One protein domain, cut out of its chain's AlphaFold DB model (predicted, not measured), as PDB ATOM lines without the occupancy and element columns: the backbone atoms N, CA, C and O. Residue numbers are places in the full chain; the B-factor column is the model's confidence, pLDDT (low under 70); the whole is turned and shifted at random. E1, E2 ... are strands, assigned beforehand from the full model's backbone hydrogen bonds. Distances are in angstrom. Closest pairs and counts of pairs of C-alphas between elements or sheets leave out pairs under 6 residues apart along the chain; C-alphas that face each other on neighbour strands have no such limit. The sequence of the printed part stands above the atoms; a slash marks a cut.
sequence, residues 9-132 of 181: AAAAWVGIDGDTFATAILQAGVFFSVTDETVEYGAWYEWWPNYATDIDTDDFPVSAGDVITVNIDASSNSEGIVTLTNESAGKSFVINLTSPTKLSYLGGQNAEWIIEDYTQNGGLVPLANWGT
ATOM      1  N   ALA A   9     197.218 212.153 184.433       95.25
ATOM      2  CA  ALA A   9     198.357 212.787 183.792       95.25
ATOM      3  C   ALA A   9     199.239 211.769 183.060       95.25
ATOM      4  O   ALA A   9     199.087 210.562 183.235       95.25
ATOM      5  N   ALA A  10     200.131 212.268 182.212       97.00
ATOM      6  CA  ALA A  10     201.293 211.537 181.719       97.00
ATOM      7  C   ALA A  10     202.394 212.541 181.339       97.00
ATOM      8  O   ALA A  10     202.138 213.746 181.216       97.00
ATOM      9  N   ALA A  11     203.612 212.049 181.144       98.00
ATOM     10  CA  ALA A  11     204.732 212.848 180.662       98.00
ATOM     11  C   ALA A  11     205.238 212.312 179.324       98.00
ATOM     12  O   ALA A  11     205.278 211.105 179.122       98.00
ATOM     13  N   ALA A  12     205.626 213.209 178.420       98.50
ATOM     14  CA  ALA A  12     206.327 212.890 177.184       98.50
ATOM     15  C   ALA A  12     207.733 213.476 177.250       98.50
ATOM     16  O   ALA A  12     207.886 214.695 177.380       98.50
ATOM     17  N   TRP A  13     208.758 212.639 177.158       98.81
ATOM     18  CA  TRP A  13     210.131 213.073 177.384       98.81
ATOM     19  C   TRP A  13     211.138 212.291 176.547       98.81
ATOM     20  O   TRP A  13     210.831 211.256 175.954       98.81
ATOM     21  N   VAL A  14     212.343 212.847 176.467       98.81
ATOM     22  CA  VAL A  14     213.515 212.174 175.907       98.81
ATOM     23  C   VAL A  14     214.608 212.128 176.960       98.81
ATOM     24  O   VAL A  14     214.678 213.020 177.814       98.81
ATOM     25  N   GLY A  15     215.444 211.097 176.921       98.62
ATOM     26  CA  GLY A  15     216.410 210.856 177.986       98.62
ATOM     27  C   GLY A  15     217.642 210.069 177.566       98.62
ATOM     28  O   GLY A  15     217.706 209.491 176.478       98.62
ATOM     29  N   ILE A  16     218.634 210.095 178.456       98.75
ATOM     30  CA  ILE A  16     219.843 209.273 178.419       98.75
ATOM     31  C   ILE A  16     219.908 208.460 179.717       98.75
ATOM     32  O   ILE A  16     219.826 209.047 180.800       98.75
ATOM     33  N   ASP A  17     220.173 207.154 179.579       98.56
ATOM     34  CA  ASP A  17     220.170 206.137 180.651       98.56
ATOM     35  C   ASP A  17     218.801 205.931 181.328       98.56
ATOM     36  O   ASP A  17     217.826 206.497 180.875       98.56
ATOM     37  N   GLY A  18     218.701 205.075 182.355       97.69
ATOM     38  CA  GLY A  18     217.453 204.825 183.100       97.69
ATOM     39  C   GLY A  18     216.867 203.425 182.989       97.69
ATOM     40  O   GLY A  18     216.347 202.915 183.980       97.69
ATOM     41  N   ASP A  19     217.047 202.764 181.849       97.56
ATOM     42  CA  ASP A  19     216.643 201.366 181.650       97.56
ATOM     43  C   ASP A  19     217.750 200.397 182.109       97.56
ATOM     44  O   ASP A  19     217.881 200.053 183.289       97.56
ATOM     45  N   THR A  20     218.632 199.986 181.193       97.62
ATOM     46  CA  THR A  20     219.718 199.046 181.513       97.62
ATOM     47  C   THR A  20     220.807 199.668 182.387       97.62
ATOM     48  O   THR A  20     221.585 198.950 183.025       97.62
ATOM     49  N   PHE A  21     220.862 201.002 182.441       97.56
ATOM     50  CA  PHE A  21     221.732 201.761 183.326       97.56
ATOM     51  C   PHE A  21     220.919 202.570 184.342       97.56
ATOM     52  O   PHE A  21     220.726 203.772 184.219       97.56
ATOM     53  N   ALA A  22     220.467 201.888 185.392       96.19
ATOM     54  CA  ALA A  22     219.499 202.413 186.357       96.19
ATOM     55  C   ALA A  22     220.056 203.398 187.411       96.19
ATOM     56  O   ALA A  22     219.359 203.742 188.364       96.19
ATOM     57  N   THR A  23     221.331 203.798 187.340       96.38
ATOM     58  CA  THR A  23     221.944 204.655 188.377       96.38
ATOM     59  C   THR A  23     221.816 206.151 188.102       96.38
ATOM     60  O   THR A  23     222.106 206.954 188.988       96.38
ATOM     61  N   ALA A  24     221.425 206.535 186.890       98.06
ATOM     62  CA  ALA A  24     221.273 207.919 186.468       98.06
ATOM     63  C   ALA A  24     220.267 207.995 185.321       98.06
ATOM     64  O   ALA A  24     220.196 207.061 184.529       98.06
ATOM     65  N   ILE A  25     219.562 209.121 185.228       98.56
ATOM     66  CA  ILE A  25     218.770 209.504 184.058       98.56
ATOM     67  C   ILE A  25     218.955 211.001 183.875       98.56
ATOM     68  O   ILE A  25     218.734 211.758 184.822       98.56
ATOM     69  N   LEU A  26     219.385 211.434 182.693       98.75
ATOM     70  CA  LEU A  26     219.298 212.836 182.290       98.75
ATOM     71  C   LEU A  26     218.158 212.948 181.288       98.75
ATOM     72  O   LEU A  26     218.270 212.430 180.180       98.75
ATOM     73  N   GLN A  27     217.085 213.619 181.685       98.81
ATOM     74  CA  GLN A  27     215.839 213.640 180.931       98.81
ATOM     75  C   GLN A  27     215.161 215.000 180.992       98.81
ATOM     76  O   GLN A  27     215.359 215.795 181.916       98.81
ATOM     77  N   ALA A  28     214.378 215.284 179.963       98.88
ATOM     78  CA  ALA A  28     213.580 216.487 179.883       98.88
ATOM     79  C   ALA A  28     212.398 216.269 178.955       98.88
ATOM     80  O   ALA A  28     212.446 215.480 178.006       98.88
ATOM     81  N   GLY A  29     211.341 217.024 179.202       98.62
ATOM     82  CA  GLY A  29     210.145 216.892 178.409       98.62
ATOM     83  C   GLY A  29     209.029 217.783 178.886       98.62
ATOM     84  O   GLY A  29     209.229 218.864 179.443       98.62
ATOM     85  N   VAL A  30     207.831 217.306 178.613       98.44
ATOM     86  CA  VAL A  30     206.574 217.971 178.900       98.44
ATOM     87  C   VAL A  30     205.679 217.018 179.662       98.44
ATOM     88  O   VAL A  30     205.756 215.805 179.491       98.44
ATOM     89  N   PHE A  31     204.811 217.563 180.495       97.00
ATOM     90  CA  PHE A  31     203.715 216.806 181.075       97.00
ATOM     91  C   PHE A  31     202.394 217.414 180.640       97.00
ATOM     92  O   PHE A  31     202.305 218.574 180.224       97.00
ATOM     93  N   PHE A  32     201.359 216.601 180.741       94.56
ATOM     94  CA  PHE A  32     199.992 217.043 180.590       94.56
ATOM     95  C   PHE A  32     199.135 216.351 181.634       94.56
ATOM     96  O   PHE A  32     199.269 215.149 181.867       94.56
ATOM     97  N   SER A  33     198.254 217.117 182.263       93.25
ATOM     98  CA  SER A  33     197.307 216.605 183.240       93.25
ATOM     99  C   SER A  33     195.908 217.111 182.941       93.25
ATOM    100  O   SER A  33     195.727 218.171 182.346       93.25
ATOM    101  N   VAL A  34     194.909 216.331 183.331       91.38
ATOM    102  CA  VAL A  34     193.505 216.701 183.243       91.38
ATOM    103  C   VAL A  34     192.872 216.491 184.607       91.38
ATOM    104  O   VAL A  34     192.888 215.383 185.147       91.38
ATOM    105  N   THR A  35     192.317 217.563 185.159       88.62
ATOM    106  CA  THR A  35     191.553 217.544 186.409       88.62
ATOM    107  C   THR A  35     190.249 218.291 186.189       88.62
ATOM    108  O   THR A  35     190.267 219.469 185.841       88.62
ATOM    109  N   ASP A  36     189.119 217.610 186.378       85.56
ATOM    110  CA  ASP A  36     187.778 218.191 186.225       85.56
ATOM    111  C   ASP A  36     187.609 218.918 184.876       85.56
ATOM    112  O   ASP A  36     187.219 220.084 184.818       85.56
ATOM    113  N   GLU A  37     187.967 218.227 183.785       81.50
ATOM    114  CA  GLU A  37     187.936 218.723 182.391       81.50
ATOM    115  C   GLU A  37     188.905 219.883 182.085       81.50
ATOM    116  O   GLU A  37     188.985 220.345 180.946       81.50
ATOM    117  N   THR A  38     189.678 220.339 183.072       86.06
ATOM    118  CA  THR A  38     190.715 221.354 182.880       86.06
ATOM    119  C   THR A  38     192.028 220.677 182.535       86.06
ATOM    120  O   THR A  38     192.522 219.865 183.315       86.06
ATOM    121  N   VAL A  39     192.587 221.020 181.373       90.75
ATOM    122  CA  VAL A  39     193.884 220.505 180.929       90.75
ATOM    123  C   VAL A  39     194.993 221.484 181.295       90.75
ATOM    124  O   VAL A  39     194.915 222.667 180.962       90.75
ATOM    125  N   GLU A  40     196.038 220.972 181.929       93.94
ATOM    126  CA  GLU A  40     197.275 221.683 182.234       93.94
ATOM    127  C   GLU A  40     198.429 221.071 181.441       93.94
ATOM    128  O   GLU A  40     198.522 219.850 181.303       93.94
ATOM    129  N   TYR A  41     199.308 221.930 180.929       96.56
ATOM    130  CA  TYR A  41     200.538 221.543 180.255       96.56
ATOM    131  C   TYR A  41     201.707 222.253 180.924       96.56
ATOM    132  O   TYR A  41     201.615 223.443 181.225       96.56
ATOM    133  N   GLY A  42     202.817 221.547 181.078       97.69
ATOM    134  CA  GLY A  42     204.054 222.117 181.591       97.69
ATOM    135  C   GLY A  42     205.269 221.446 180.974       97.69
ATOM    136  O   GLY A  42     205.154 220.452 180.253       97.69
ATOM    137  N   ALA A  43     206.436 222.015 181.246       98.62
ATOM    138  CA  ALA A  43     207.722 221.476 180.837       98.62
ATOM    139  C   ALA A  43     208.619 221.292 182.057       98.62
ATOM    140  O   ALA A  43     208.469 221.992 183.056       98.62
ATOM    141  N   TRP A  44     209.548 220.349 181.976       98.81
ATOM    142  CA  TRP A  44     210.404 219.977 183.095       98.81
ATOM    143  C   TRP A  44     211.739 219.414 182.609       98.81
ATOM    144  O   TRP A  44     211.899 219.021 181.448       98.81
ATOM    145  N   TYR A  45     212.705 219.380 183.520       98.81
ATOM    146  CA  TYR A  45     213.989 218.709 183.338       98.81
ATOM    147  C   TYR A  45     214.397 217.989 184.623       98.81
ATOM    148  O   TYR A  45     213.998 218.372 185.725       98.81
ATOM    149  N   GLU A  46     215.231 216.962 184.497       98.69
ATOM    150  CA  GLU A  46     215.700 216.169 185.626       98.69
ATOM    151  C   GLU A  46     217.083 215.568 185.363       98.69
ATOM    152  O   GLU A  46     217.400 215.121 184.262       98.69
ATOM    153  N   TRP A  47     217.889 215.515 186.425       98.62
ATOM    154  CA  TRP A  47     219.010 214.586 186.519       98.62
ATOM    155  C   TRP A  47     218.782 213.676 187.726       98.62
ATOM    156  O   TRP A  47     219.139 214.023 188.859       98.62
ATOM    157  N   TRP A  48     218.196 212.505 187.495       97.81
ATOM    158  CA  TRP A  48     217.877 211.546 188.547       97.81
ATOM    159  C   TRP A  48     219.163 211.098 189.269       97.81
ATOM    160  O   TRP A  48     220.174 210.828 188.605       97.81
ATOM    161  N   PRO A  49     219.194 211.022 190.617       95.69
ATOM    162  CA  PRO A  49     218.065 210.972 191.555       95.69
ATOM    163  C   PRO A  49     217.633 212.313 192.172       95.69
ATOM    164  O   PRO A  49     216.936 212.305 193.189       95.69
ATOM    165  N   ASN A  50     218.055 213.464 191.636       96.56
ATOM    166  CA  ASN A  50     217.369 214.704 192.012       96.56
ATOM    167  C   ASN A  50     215.931 214.653 191.504       96.56
ATOM    168  O   ASN A  50     215.687 214.048 190.473       96.56
ATOM    169  N   TYR A  51     215.018 215.334 192.194       95.38
ATOM    170  CA  TYR A  51     213.657 215.507 191.698       95.38
ATOM    171  C   TYR A  51     213.640 216.277 190.374       95.38
ATOM    172  O   TYR A  51     214.409 217.233 190.201       95.38
ATOM    173  N   ALA A  52     212.704 215.913 189.499       97.56
ATOM    174  CA  ALA A  52     212.309 216.736 188.366       97.56
ATOM    175  C   ALA A  52     211.994 218.172 188.812       97.56
ATOM    176  O   ALA A  52     211.421 218.410 189.879       97.56
ATOM    177  N   THR A  53     212.419 219.137 188.001       98.31
ATOM    178  CA  THR A  53     212.179 220.563 188.226       98.31
ATOM    179  C   THR A  53     211.308 221.110 187.109       98.31
ATOM    180  O   THR A  53     211.698 221.071 185.939       98.31
ATOM    181  N   ASP A  54     210.151 221.647 187.487       98.06
ATOM    182  CA  ASP A  54     209.243 222.318 186.561       98.06
ATOM    183  C   ASP A  54     209.862 223.624 186.051       98.06
ATOM    184  O   ASP A  54     210.520 224.370 186.785       98.06
ATOM    185  N   ILE A  55     209.640 223.899 184.772       98.44
ATOM    186  CA  ILE A  55     209.989 225.158 184.124       98.44
ATOM    187  C   ILE A  55     208.773 226.074 184.233       98.44
ATOM    188  O   ILE A  55     207.656 225.665 183.916       98.44
ATOM    189  N   ASP A  56     208.992 227.315 184.669       97.31
ATOM    190  CA  ASP A  56     207.920 228.301 184.780       97.31
ATOM    191  C   ASP A  56     207.238 228.506 183.415       97.31
ATOM    192  O   ASP A  56     207.897 228.694 182.387       97.31
ATOM    193  N   THR A  57     205.906 228.482 183.398       95.69
ATOM    194  CA  THR A  57     205.109 228.660 182.180       95.69
ATOM    195  C   THR A  57     205.288 230.040 181.544       95.69
ATOM    196  O   THR A  57     205.064 230.185 180.342       95.69
ATOM    197  N   ASP A  58     205.709 231.051 182.311       95.31
ATOM    198  CA  ASP A  58     206.054 232.371 181.770       95.31
ATOM    199  C   ASP A  58     207.366 232.331 180.959       95.31
ATOM    200  O   ASP A  58     207.517 233.057 179.964       95.31
ATOM    201  N   ASP A  59     208.299 231.452 181.341       96.12
ATOM    202  CA  ASP A  59     209.573 231.239 180.647       96.12
ATOM    203  C   ASP A  59     209.411 230.290 179.451       96.12
ATOM    204  O   ASP A  59     209.957 230.543 178.367       96.12
ATOM    205  N   PHE A  60     208.624 229.224 179.620       98.38
ATOM    206  CA  PHE A  60     208.362 228.216 178.596       98.38
ATOM    207  C   PHE A  60     206.874 227.820 178.565       98.38
ATOM    208  O   PHE A  60     206.477 226.817 179.161       98.38
ATOM    209  N   PRO A  61     206.023 228.586 177.859       97.44
ATOM    210  CA  PRO A  61     204.610 228.256 177.740       97.44
ATOM    211  C   PRO A  61     204.434 227.003 176.884       97.44
ATOM    212  O   PRO A  61     205.107 226.845 175.863       97.44
ATOM    213  N   VAL A  62     203.497 226.140 177.270       97.81
ATOM    214  CA  VAL A  62     203.128 224.933 176.523       97.81
ATOM    215  C   VAL A  62     201.615 224.895 176.363       97.81
ATOM    216  O   VAL A  62     200.866 225.193 177.291       97.81
ATOM    217  N   SER A  63     201.141 224.564 175.170       96.00
ATOM    218  CA  SER A  63     199.719 224.451 174.856       96.00
ATOM    219  C   SER A  63     199.434 223.256 173.951       96.00
ATOM    220  O   SER A  63     200.310 222.731 173.260       96.00
ATOM    221  N   ALA A  64     198.173 222.817 173.941       94.44
ATOM    222  CA  ALA A  64     197.707 221.780 173.027       94.44
ATOM    223  C   ALA A  64     198.020 222.161 171.569       94.44
ATOM    224  O   ALA A  64     197.770 223.290 171.148       94.44
ATOM    225  N   GLY A  65     198.538 221.212 170.786       94.81
ATOM    226  CA  GLY A  65     198.931 221.447 169.393       94.81
ATOM    227  C   GLY A  65     200.317 222.068 169.190       94.81
ATOM    228  O   GLY A  65     200.770 222.120 168.047       94.81
ATOM    229  N   ASP A  66     201.027 222.471 170.249       97.62
ATOM    230  CA  ASP A  66     202.396 222.975 170.109       97.62
ATOM    231  C   ASP A  66     203.366 221.892 169.624       97.62
ATOM    232  O   ASP A  66     203.250 220.710 169.979       97.62
ATOM    233  N   VAL A  67     204.354 222.315 168.834       98.00
ATOM    234  CA  VAL A  67     205.497 221.495 168.431       98.00
ATOM    235  C   VAL A  67     206.661 221.824 169.356       98.00
ATOM    236  O   VAL A  67     207.152 222.952 169.363       98.00
ATOM    237  N   ILE A  68     207.078 220.833 170.140       98.62
ATOM    238  CA  ILE A  68     208.163 220.962 171.111       98.62
ATOM    239  C   ILE A  68     209.350 220.132 170.631       98.62
ATOM    240  O   ILE A  68     209.216 218.931 170.399       98.62
ATOM    241  N   THR A  69     210.505 220.772 170.512       98.69
ATOM    242  CA  THR A  69     211.795 220.121 170.292       98.69
ATOM    243  C   THR A  69     212.497 219.984 171.638       98.69
ATOM    244  O   THR A  69     212.627 220.972 172.363       98.69
ATOM    245  N   VAL A  70     212.982 218.786 171.966       98.75
ATOM    246  CA  VAL A  70     213.822 218.543 173.147       98.75
ATOM    247  C   VAL A  70     215.167 218.001 172.683       98.75
ATOM    248  O   VAL A  70     215.220 217.054 171.904       98.75
ATOM    249  N   ASN A  71     216.252 218.612 173.152       98.56
ATOM    250  CA  ASN A  71     217.617 218.180 172.883       98.56
ATOM    251  C   ASN A  71     218.394 218.044 174.193       98.56
ATOM    252  O   ASN A  71     218.436 218.984 174.992       98.56
ATOM    253  N   ILE A  72     219.045 216.898 174.373       98.56
ATOM    254  CA  ILE A  72     219.893 216.595 175.525       98.56
ATOM    255  C   ILE A  72     221.296 216.282 175.016       98.56
ATOM    256  O   ILE A  72     221.491 215.346 174.244       98.56
ATOM    257  N   ASP A  73     222.270 217.071 175.457       97.31
ATOM    258  CA  ASP A  73     223.685 216.887 175.144       97.31
ATOM    259  C   ASP A  73     224.443 216.556 176.431       97.31
ATOM    260  O   ASP A  73     224.569 217.405 177.312       97.31
ATOM    261  N   ALA A  74     224.926 215.321 176.566       96.88
ATOM    262  CA  ALA A  74     225.811 214.929 177.658       96.88
ATOM    263  C   ALA A  74     227.275 215.152 177.246       96.88
ATOM    264  O   ALA A  74     227.918 214.278 176.659       96.88
ATOM    265  N   SER A  75     227.822 216.323 177.580       90.00
ATOM    266  CA  SER A  75     229.212 216.691 177.273       90.00
ATOM    267  C   SER A  75     230.236 215.847 178.044       90.00
ATOM    268  O   SER A  75     231.387 215.695 177.625       90.00
ATOM    269  N   SER A  76     229.818 215.272 179.174       96.44
ATOM    270  CA  SER A  76     230.529 214.235 179.916       96.44
ATOM    271  C   SER A  76     229.531 213.336 180.652       96.44
ATOM    272  O   SER A  76     228.327 213.566 180.629       96.44
ATOM    273  N   ASN A  77     230.020 212.337 181.387       97.56
ATOM    274  CA  ASN A  77     229.148 211.537 182.250       97.56
ATOM    275  C   ASN A  77     228.587 212.309 183.460       97.56
ATOM    276  O   ASN A  77     227.744 211.782 184.181       97.56
ATOM    277  N   SER A  78     229.064 213.527 183.723       98.25
ATOM    278  CA  SER A  78     228.670 214.322 184.889       98.25
ATOM    279  C   SER A  78     228.165 215.721 184.556       98.25
ATOM    280  O   SER A  78     227.825 216.462 185.475       98.25
ATOM    281  N   GLU A  79     228.140 216.092 183.279       98.38
ATOM    282  CA  GLU A  79     227.710 217.402 182.795       98.38
ATOM    283  C   GLU A  79     226.850 217.215 181.549       98.38
ATOM    284  O   GLU A  79     227.176 216.400 180.684       98.38
ATOM    285  N   GLY A  80     225.768 217.977 181.460       98.06
ATOM    286  CA  GLY A  80     224.871 217.928 180.321       98.06
ATOM    287  C   GLY A  80     224.116 219.232 180.124       98.06
ATOM    288  O   GLY A  80     224.026 220.063 181.029       98.06
ATOM    289  N   ILE A  81     223.591 219.420 178.923       98.56
ATOM    290  CA  ILE A  81     222.827 220.590 178.515       98.56
ATOM    291  C   ILE A  81     221.473 220.104 178.026       98.56
ATOM    292  O   ILE A  81     221.388 219.306 177.093       98.56
ATOM    293  N   VAL A  82     220.415 220.619 178.640       98.69
ATOM    294  CA  VAL A  82     219.042 220.423 178.187       98.69
ATOM    295  C   VAL A  82     218.606 221.683 177.458       98.69
ATOM    296  O   VAL A  82     218.742 222.794 177.972       98.69
ATOM    297  N   THR A  83     218.077 221.511 176.252       98.75
ATOM    298  CA  THR A  83     217.437 222.568 175.468       98.75
ATOM    299  C   THR A  83     216.029 222.130 175.109       98.75
ATOM    300  O   THR A  83     215.856 221.125 174.422       98.75
ATOM    301  N   LEU A  84     215.031 222.899 175.537       98.81
ATOM    302  CA  LEU A  84     213.665 222.783 175.040       98.81
ATOM    303  C   LEU A  84     213.356 223.982 174.151       98.81
ATOM    304  O   LEU A  84     213.675 225.121 174.495       98.81
ATOM    305  N   THR A  85     212.692 223.736 173.031       98.81
ATOM    306  CA  THR A  85     212.207 224.778 172.128       98.81
ATOM    307  C   THR A  85     210.743 224.522 171.827       98.81
ATOM    308  O   THR A  85     210.391 223.478 171.287       98.81
ATOM    309  N   ASN A  86     209.879 225.475 172.165       98.56
ATOM    310  CA  ASN A  86     208.516 225.507 171.665       98.56
ATOM    311  C   ASN A  86     208.541 226.245 170.327       98.56
ATOM    312  O   ASN A  86     208.557 227.480 170.283       98.56
ATOM    313  N   GLU A  87     208.573 225.478 169.240       98.44
ATOM    314  CA  GLU A  87     208.640 225.990 167.869       98.44
ATOM    315  C   GLU A  87     207.392 226.815 167.530       98.44
ATOM    316  O   GLU A  87     207.476 227.836 166.847       98.44
ATOM    317  N   SER A  88     206.235 226.408 168.059       98.00
ATOM    318  CA  SER A  88     204.955 227.088 167.844       98.00
ATOM    319  C   SER A  88     204.898 228.454 168.536       98.00
ATOM    320  O   SER A  88     204.358 229.407 167.973       98.00
ATOM    321  N   ALA A  89     205.482 228.576 169.732       96.56
ATOM    322  CA  ALA A  89     205.529 229.824 170.499       96.56
ATOM    323  C   ALA A  89     206.792 230.671 170.243       96.56
ATOM    324  O   ALA A  89     206.875 231.809 170.712       96.56
ATOM    325  N   GLY A  90     207.789 230.134 169.532       97.31
ATOM    326  CA  GLY A  90     209.087 230.783 169.325       97.31
ATOM    327  C   GLY A  90     209.863 231.004 170.628       97.31
ATOM    328  O   GLY A  90     210.551 232.017 170.779       97.31
ATOM    329  N   LYS A  91     209.713 230.093 171.596       98.25
ATOM    330  CA  LYS A  91     210.342 230.160 172.924       98.25
ATOM    331  C   LYS A  91     211.356 229.042 173.083       98.25
ATOM    332  O   LYS A  91     211.139 227.938 172.602       98.25
ATOM    333  N   SER A  92     212.457 229.327 173.769       98.31
ATOM    334  CA  SER A  92     213.483 228.334 174.068       98.31
ATOM    335  C   SER A  92     213.971 228.501 175.498       98.31
ATOM    336  O   SER A  92     214.161 229.625 175.968       98.31
ATOM    337  N   PHE A  93     214.158 227.371 176.165       98.69
ATOM    338  CA  PHE A  93     214.722 227.254 177.496       98.69
ATOM    339  C   PHE A  93     215.982 226.393 177.409       98.69
ATOM    340  O   PHE A  93     215.967 225.321 176.805       98.69
ATOM    341  N   VAL A  94     217.074 226.865 178.010       98.62
ATOM    342  CA  VAL A  94     218.359 226.159 178.026       98.62
ATOM    343  C   VAL A  94     218.878 226.122 179.451       98.62
ATOM    344  O   VAL A  94     218.951 227.162 180.111       98.62
ATOM    345  N   ILE A  95     219.298 224.946 179.904       98.50
ATOM    346  CA  ILE A  95     219.919 224.775 181.212       98.50
ATOM    347  C   ILE A  95     221.118 223.833 181.142       98.50
ATOM    348  O   ILE A  95     221.079 222.787 180.496       98.50
ATOM    349  N   ASN A  96     222.186 224.217 181.842       98.38
ATOM    350  CA  ASN A  96     223.326 223.345 182.096       98.38
ATOM    351  C   ASN A  96     223.096 222.625 183.424       98.38
ATOM    352  O   ASN A  96     222.834 223.269 184.443       98.38
ATOM    353  N   LEU A  97     223.235 221.308 183.412       98.06
ATOM    354  CA  LEU A  97     223.044 220.443 184.562       98.06
ATOM    355  C   LEU A  97     224.348 219.728 184.896       98.06
ATOM    356  O   LEU A  97     225.152 219.397 184.023       98.06
ATOM    357  N   THR A  98     224.539 219.477 186.184       98.06
ATOM    358  CA  THR A  98     225.618 218.643 186.694       98.06
ATOM    359  C   THR A  98     225.027 217.475 187.459       98.06
ATOM    360  O   THR A  98     224.011 217.614 188.145       98.06
ATOM    361  N   SER A  99     225.677 216.317 187.359       97.69
ATOM    362  CA  SER A  99     225.257 215.147 188.116       97.69
ATOM    363  C   SER A  99     225.257 215.457 189.617       97.69
ATOM    364  O   SER A  99     226.256 215.980 190.129       97.69
ATOM    365  N   PRO A 100     224.183 215.116 190.353       96.06
ATOM    366  CA  PRO A 100     224.069 215.466 191.764       96.06
ATOM    367  C   PRO A 100     225.127 214.779 192.627       96.06
ATOM    368  O   PRO A 100     225.581 215.332 193.631       96.06
ATOM    369  N   THR A 101     225.547 213.571 192.245       96.69
ATOM    370  CA  THR A 101     226.580 212.806 192.946       96.69
ATOM    371  C   THR A 101     227.432 211.988 191.977       96.69
ATOM    372  O   THR A 101     227.054 211.726 190.843       96.69
ATOM    373  N   LYS A 102     228.568 211.468 192.451       97.06
ATOM    374  CA  LYS A 102     229.380 210.514 191.672       97.06
ATOM    375  C   LYS A 102     228.691 209.174 191.399       97.06
ATOM    376  O   LYS A 102     229.152 208.433 190.542       97.06
ATOM    377  N   LEU A 103     227.649 208.837 192.161       96.62
ATOM    378  CA  LEU A 103     226.891 207.596 191.983       96.62
ATOM    379  C   LEU A 103     225.847 207.711 190.865       96.62
ATOM    380  O   LEU A 103     225.347 206.691 190.417       96.62
ATOM    381  N   SER A 104     225.561 208.934 190.419       97.12
ATOM    382  CA  SER A 104     224.574 209.273 189.391       97.12
ATOM    383  C   SER A 104     225.229 209.800 188.112       97.12
ATOM    384  O   SER A 104     224.656 210.623 187.398       97.12
ATOM    385  N   TYR A 105     226.475 209.403 187.852       98.38
ATOM    386  CA  TYR A 105     227.116 209.671 186.568       98.38
ATOM    387  C   TYR A 105     226.452 208.827 185.489       98.38
ATOM    388  O   TYR A 105     226.198 207.651 185.730       98.38
ATOM    389  N   LEU A 106     226.209 209.421 184.323       98.44
ATOM    390  CA  LEU A 106     225.650 208.739 183.162       98.44
ATOM    391  C   LEU A 106     226.598 207.632 182.678       98.44
ATOM    392  O   LEU A 106     227.825 207.772 182.681       98.44
ATOM    393  N   GLY A 107     226.011 206.523 182.260       97.56
ATOM    394  CA  GLY A 107     226.658 205.431 181.550       97.56
ATOM    395  C   GLY A 107     226.638 205.636 180.036       97.56
ATOM    396  O   GLY A 107     227.520 205.106 179.360       97.56
ATOM    397  N   GLY A 108     225.680 206.409 179.512       97.00
ATOM    398  CA  GLY A 108     225.486 206.631 178.079       97.00
ATOM    399  C   GLY A 108     225.123 205.351 177.325       97.00
ATOM    400  O   GLY A 108     225.603 205.143 176.211       97.00
ATOM    401  N   GLN A 109     224.361 204.461 177.963       96.69
ATOM    402  CA  GLN A 109     223.979 203.148 177.436       96.69
ATOM    403  C   GLN A 109     222.578 203.135 176.829       96.69
ATOM    404  O   GLN A 109     222.320 202.313 175.952       96.69
ATOM    405  N   ASN A 110     221.698 204.036 177.267       98.12
ATOM    406  CA  ASN A 110     220.339 204.153 176.745       98.12
ATOM    407  C   ASN A 110     220.108 205.556 176.169       98.12
ATOM    408  O   ASN A 110     220.639 206.536 176.689       98.12
ATOM    409  N   ALA A 111     219.326 205.631 175.095       98.25
ATOM    410  CA  ALA A 111     218.745 206.857 174.562       98.25
ATOM    411  C   ALA A 111     217.291 206.546 174.209       98.25
ATOM    412  O   ALA A 111     217.031 205.522 173.571       98.25
ATOM    413  N   GLU A 112     216.359 207.380 174.655       98.56
ATOM    414  CA  GLU A 112     214.950 206.989 174.694       98.56
ATOM    415  C   GLU A 112     213.976 208.145 174.457       98.56
ATOM    416  O   GLU A 112     214.288 209.312 174.703       98.56
ATOM    417  N   TRP A 113     212.791 207.781 173.957       98.75
ATOM    418  CA  TRP A 113     211.643 208.644 173.682       98.75
ATOM    419  C   TRP A 113     210.418 207.992 174.310       98.75
ATOM    420  O   TRP A 113     209.950 206.960 173.827       98.75
ATOM    421  N   ILE A 114     209.929 208.563 175.403       98.69
ATOM    422  CA  ILE A 114     209.032 207.871 176.328       98.69
ATOM    423  C   ILE A 114     207.741 208.667 176.523       98.69
ATOM    424  O   ILE A 114     207.757 209.896 176.620       98.69
ATOM    425  N   ILE A 115     206.618 207.945 176.600       98.25
ATOM    426  CA  ILE A 115     205.445 208.388 177.359       98.25
ATOM    427  C   ILE A 115     205.433 207.618 178.675       98.25
ATOM    428  O   ILE A 115     205.473 206.390 178.664       98.25
ATOM    429  N   GLU A 116     205.364 208.329 179.794       98.06
ATOM    430  CA  GLU A 116     205.454 207.747 181.131       98.06
ATOM    431  C   GLU A 116     204.199 208.034 181.961       98.06
ATOM    432  O   GLU A 116     203.733 209.178 182.043       98.06
ATOM    433  N   ASP A 117     203.697 206.990 182.626       96.44
ATOM    434  CA  ASP A 117     202.901 207.140 183.843       96.44
ATOM    435  C   ASP A 117     203.857 207.419 185.009       96.44
ATOM    436  O   ASP A 117     204.448 206.505 185.585       96.44
ATOM    437  N   TYR A 118     204.100 208.698 185.281       94.06
ATOM    438  CA  TYR A 118     205.121 209.106 186.236       94.06
ATOM    439  C   TYR A 118     204.623 208.996 187.682       94.06
ATOM    440  O   TYR A 118     203.429 209.042 187.986       94.06
ATOM    441  N   THR A 119     205.556 208.903 188.629       92.25
ATOM    442  CA  THR A 119     205.192 208.885 190.051       92.25
ATOM    443  C   THR A 119     205.031 210.291 190.625       92.25
ATOM    444  O   THR A 119     205.902 211.145 190.471       92.25
ATOM    445  N   GLN A 120     203.962 210.518 191.382       88.75
ATOM    446  CA  GLN A 120     203.742 211.724 192.172       88.75
ATOM    447  C   GLN A 120     203.200 211.344 193.556       88.75
ATOM    448  O   GLN A 120     202.382 210.439 193.700       88.75
ATOM    449  N   ASN A 121     203.651 212.031 194.609       88.50
ATOM    450  CA  ASN A 121     203.191 211.794 195.989       88.50
ATOM    451  C   ASN A 121     203.322 210.327 196.468       88.50
ATOM    452  O   ASN A 121     202.559 209.876 197.321       88.50
ATOM    453  N   GLY A 122     204.313 209.590 195.951       87.56
ATOM    454  CA  GLY A 122     204.622 208.217 196.369       87.56
ATOM    455  C   GLY A 122     203.845 207.110 195.645       87.56
ATOM    456  O   GLY A 122     203.932 205.958 196.066       87.56
ATOM    457  N   GLY A 123     203.110 207.430 194.578       91.56
ATOM    458  CA  GLY A 123     202.462 206.452 193.701       91.56
ATOM    459  C   GLY A 123     202.413 206.938 192.256       91.56
ATOM    460  O   GLY A 123     202.777 208.078 191.985       91.56
ATOM    461  N   LEU A 124     201.981 206.076 191.338       93.44
ATOM    462  CA  LEU A 124     201.676 206.482 189.964       93.44
ATOM    463  C   LEU A 124     200.530 207.497 189.960       93.44
ATOM    464  O   LEU A 124     199.619 207.419 190.799       93.44
ATOM    465  N   VAL A 125     200.577 208.450 189.034       92.56
ATOM    466  CA  VAL A 125     199.419 209.302 188.766       92.56
ATOM    467  C   VAL A 125     198.305 208.455 188.138       92.56
ATOM    468  O   VAL A 125     198.556 207.391 187.581       92.56
ATOM    469  N   PRO A 126     197.026 208.858 188.224       93.06
ATOM    470  CA  PRO A 126     196.029 208.271 187.341       93.06
ATOM    471  C   PRO A 126     196.456 208.534 185.894       93.06
ATOM    472  O   PRO A 126     196.758 209.676 185.559       93.06
ATOM    473  N   LEU A 127     196.486 207.510 185.045       93.50
ATOM    474  CA  LEU A 127     196.953 207.667 183.670       93.50
ATOM    475  C   LEU A 127     195.915 208.412 182.819       93.50
ATOM    476  O   LEU A 127     194.771 207.968 182.686       93.50
ATOM    477  N   ALA A 128     196.298 209.551 182.240       93.00
ATOM    478  CA  ALA A 128     195.428 210.292 181.325       93.00
ATOM    479  C   ALA A 128     195.351 209.631 179.943       93.00
ATOM    480  O   ALA A 128     196.324 209.051 179.474       93.00
ATOM    481  N   ASN A 129     194.237 209.819 179.230       91.94
ATOM    482  CA  ASN A 129     194.168 209.479 177.811       91.94
ATOM    483  C   ASN A 129     194.657 210.670 176.972       91.94
ATOM    484  O   ASN A 129     193.951 211.671 176.815       91.94
ATOM    485  N   TRP A 130     195.862 210.549 176.416       92.94
ATOM    486  CA  TRP A 130     196.478 211.567 175.555       92.94
ATOM    487  C   TRP A 130     196.143 211.426 174.069       92.94
ATOM    488  O   TRP A 130     196.639 212.198 173.249       92.94
ATOM    489  N   GLY A 131     195.343 210.435 173.681       93.31
ATOM    490  CA  GLY A 131     195.194 210.056 172.282       93.31
ATOM    491  C   GLY A 131     196.515 209.516 171.742       93.31
ATOM    492  O   GLY A 131     196.883 208.390 172.050       93.31
ATOM    493  N   THR A 132     197.240 210.324 170.967       95.19
ATOM    494  CA  THR A 132     198.519 209.937 170.357       95.19
ATOM    495  C   THR A 132     199.534 211.069 170.469       95.19
ATOM    496  O   THR A 132     199.233 212.224 170.161       95.19
TER     497      THR A 132
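What this domain is: This is residues 9 to 132 of the 181 residues of the protein "Aspergillopepsin-2 heavy chain" of Lentinula edodes (UniProt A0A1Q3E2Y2). Two sheets form a sandwich only partly face to face: a large, twisted sheet of E4, E3, E2, E1 and E8, in that order, covers a smaller one of E5, E6 and E7. The hairpin of E2 and E3 makes the long arm of the large sheet, and both strands bend. The printed part has 124 residues, eight named strands, E1 to E8 along the chain, and no named helix; its class is all strand, though 61 residues, under half, are in named strands. Neighbours are antiparallel, but E4 and E3 meet only at a point. The whole is compact, with a radius of gyration of the C-alphas of 14.4 A and spans of 43 by 34 by 22 A.

Where its parts are: E1, residues 9 to 16, begins at C-alpha 9 (198.357, 212.787, 183.792) and measures 22.4 A. E2, residues 25 to 35, measures 28.5 A and bends by 63 degrees at residue 28; E3, residues 38 to 48, measures 29.4 A and bends by 57 degrees at residue 45. E4 holds residues 53 to 55 and E5 residues 68 to 73. E6, residues 79 to 86, and E7, residues 91 to 98, measure 23.6 A each. E8, residues 111 to 116, ends at C-alpha 116 (205.454, 207.747, 181.131).

How they stand to each other: E1, E2 and E3 form a meander, each strand the antiparallel neighbour of the one before, with N 12 and O 30 2.8 A apart and N 40 and O 33 2.8 A. E8 is an edge strand beside E1, with N 114 and O 13 2.9 A apart. E5, E6 and E7 form a second meander, with N 71 and O 83 2.8 A apart and N 93 and O 84 2.8 A. Between the sheets, whose strands stand at 35 degrees, the closest C-alphas of E2 and E5 are those of Gly 29 and Val 70, 6.6 A apart.

The domain as a whole: The C-alphas of Asp 36 and Ser 76, the two farthest apart, are 43.4 A apart. The links E4 to E5 and E7 to E8 are long and change sheets. The printed part has no cut, and no printed residue is under pLDDT 70.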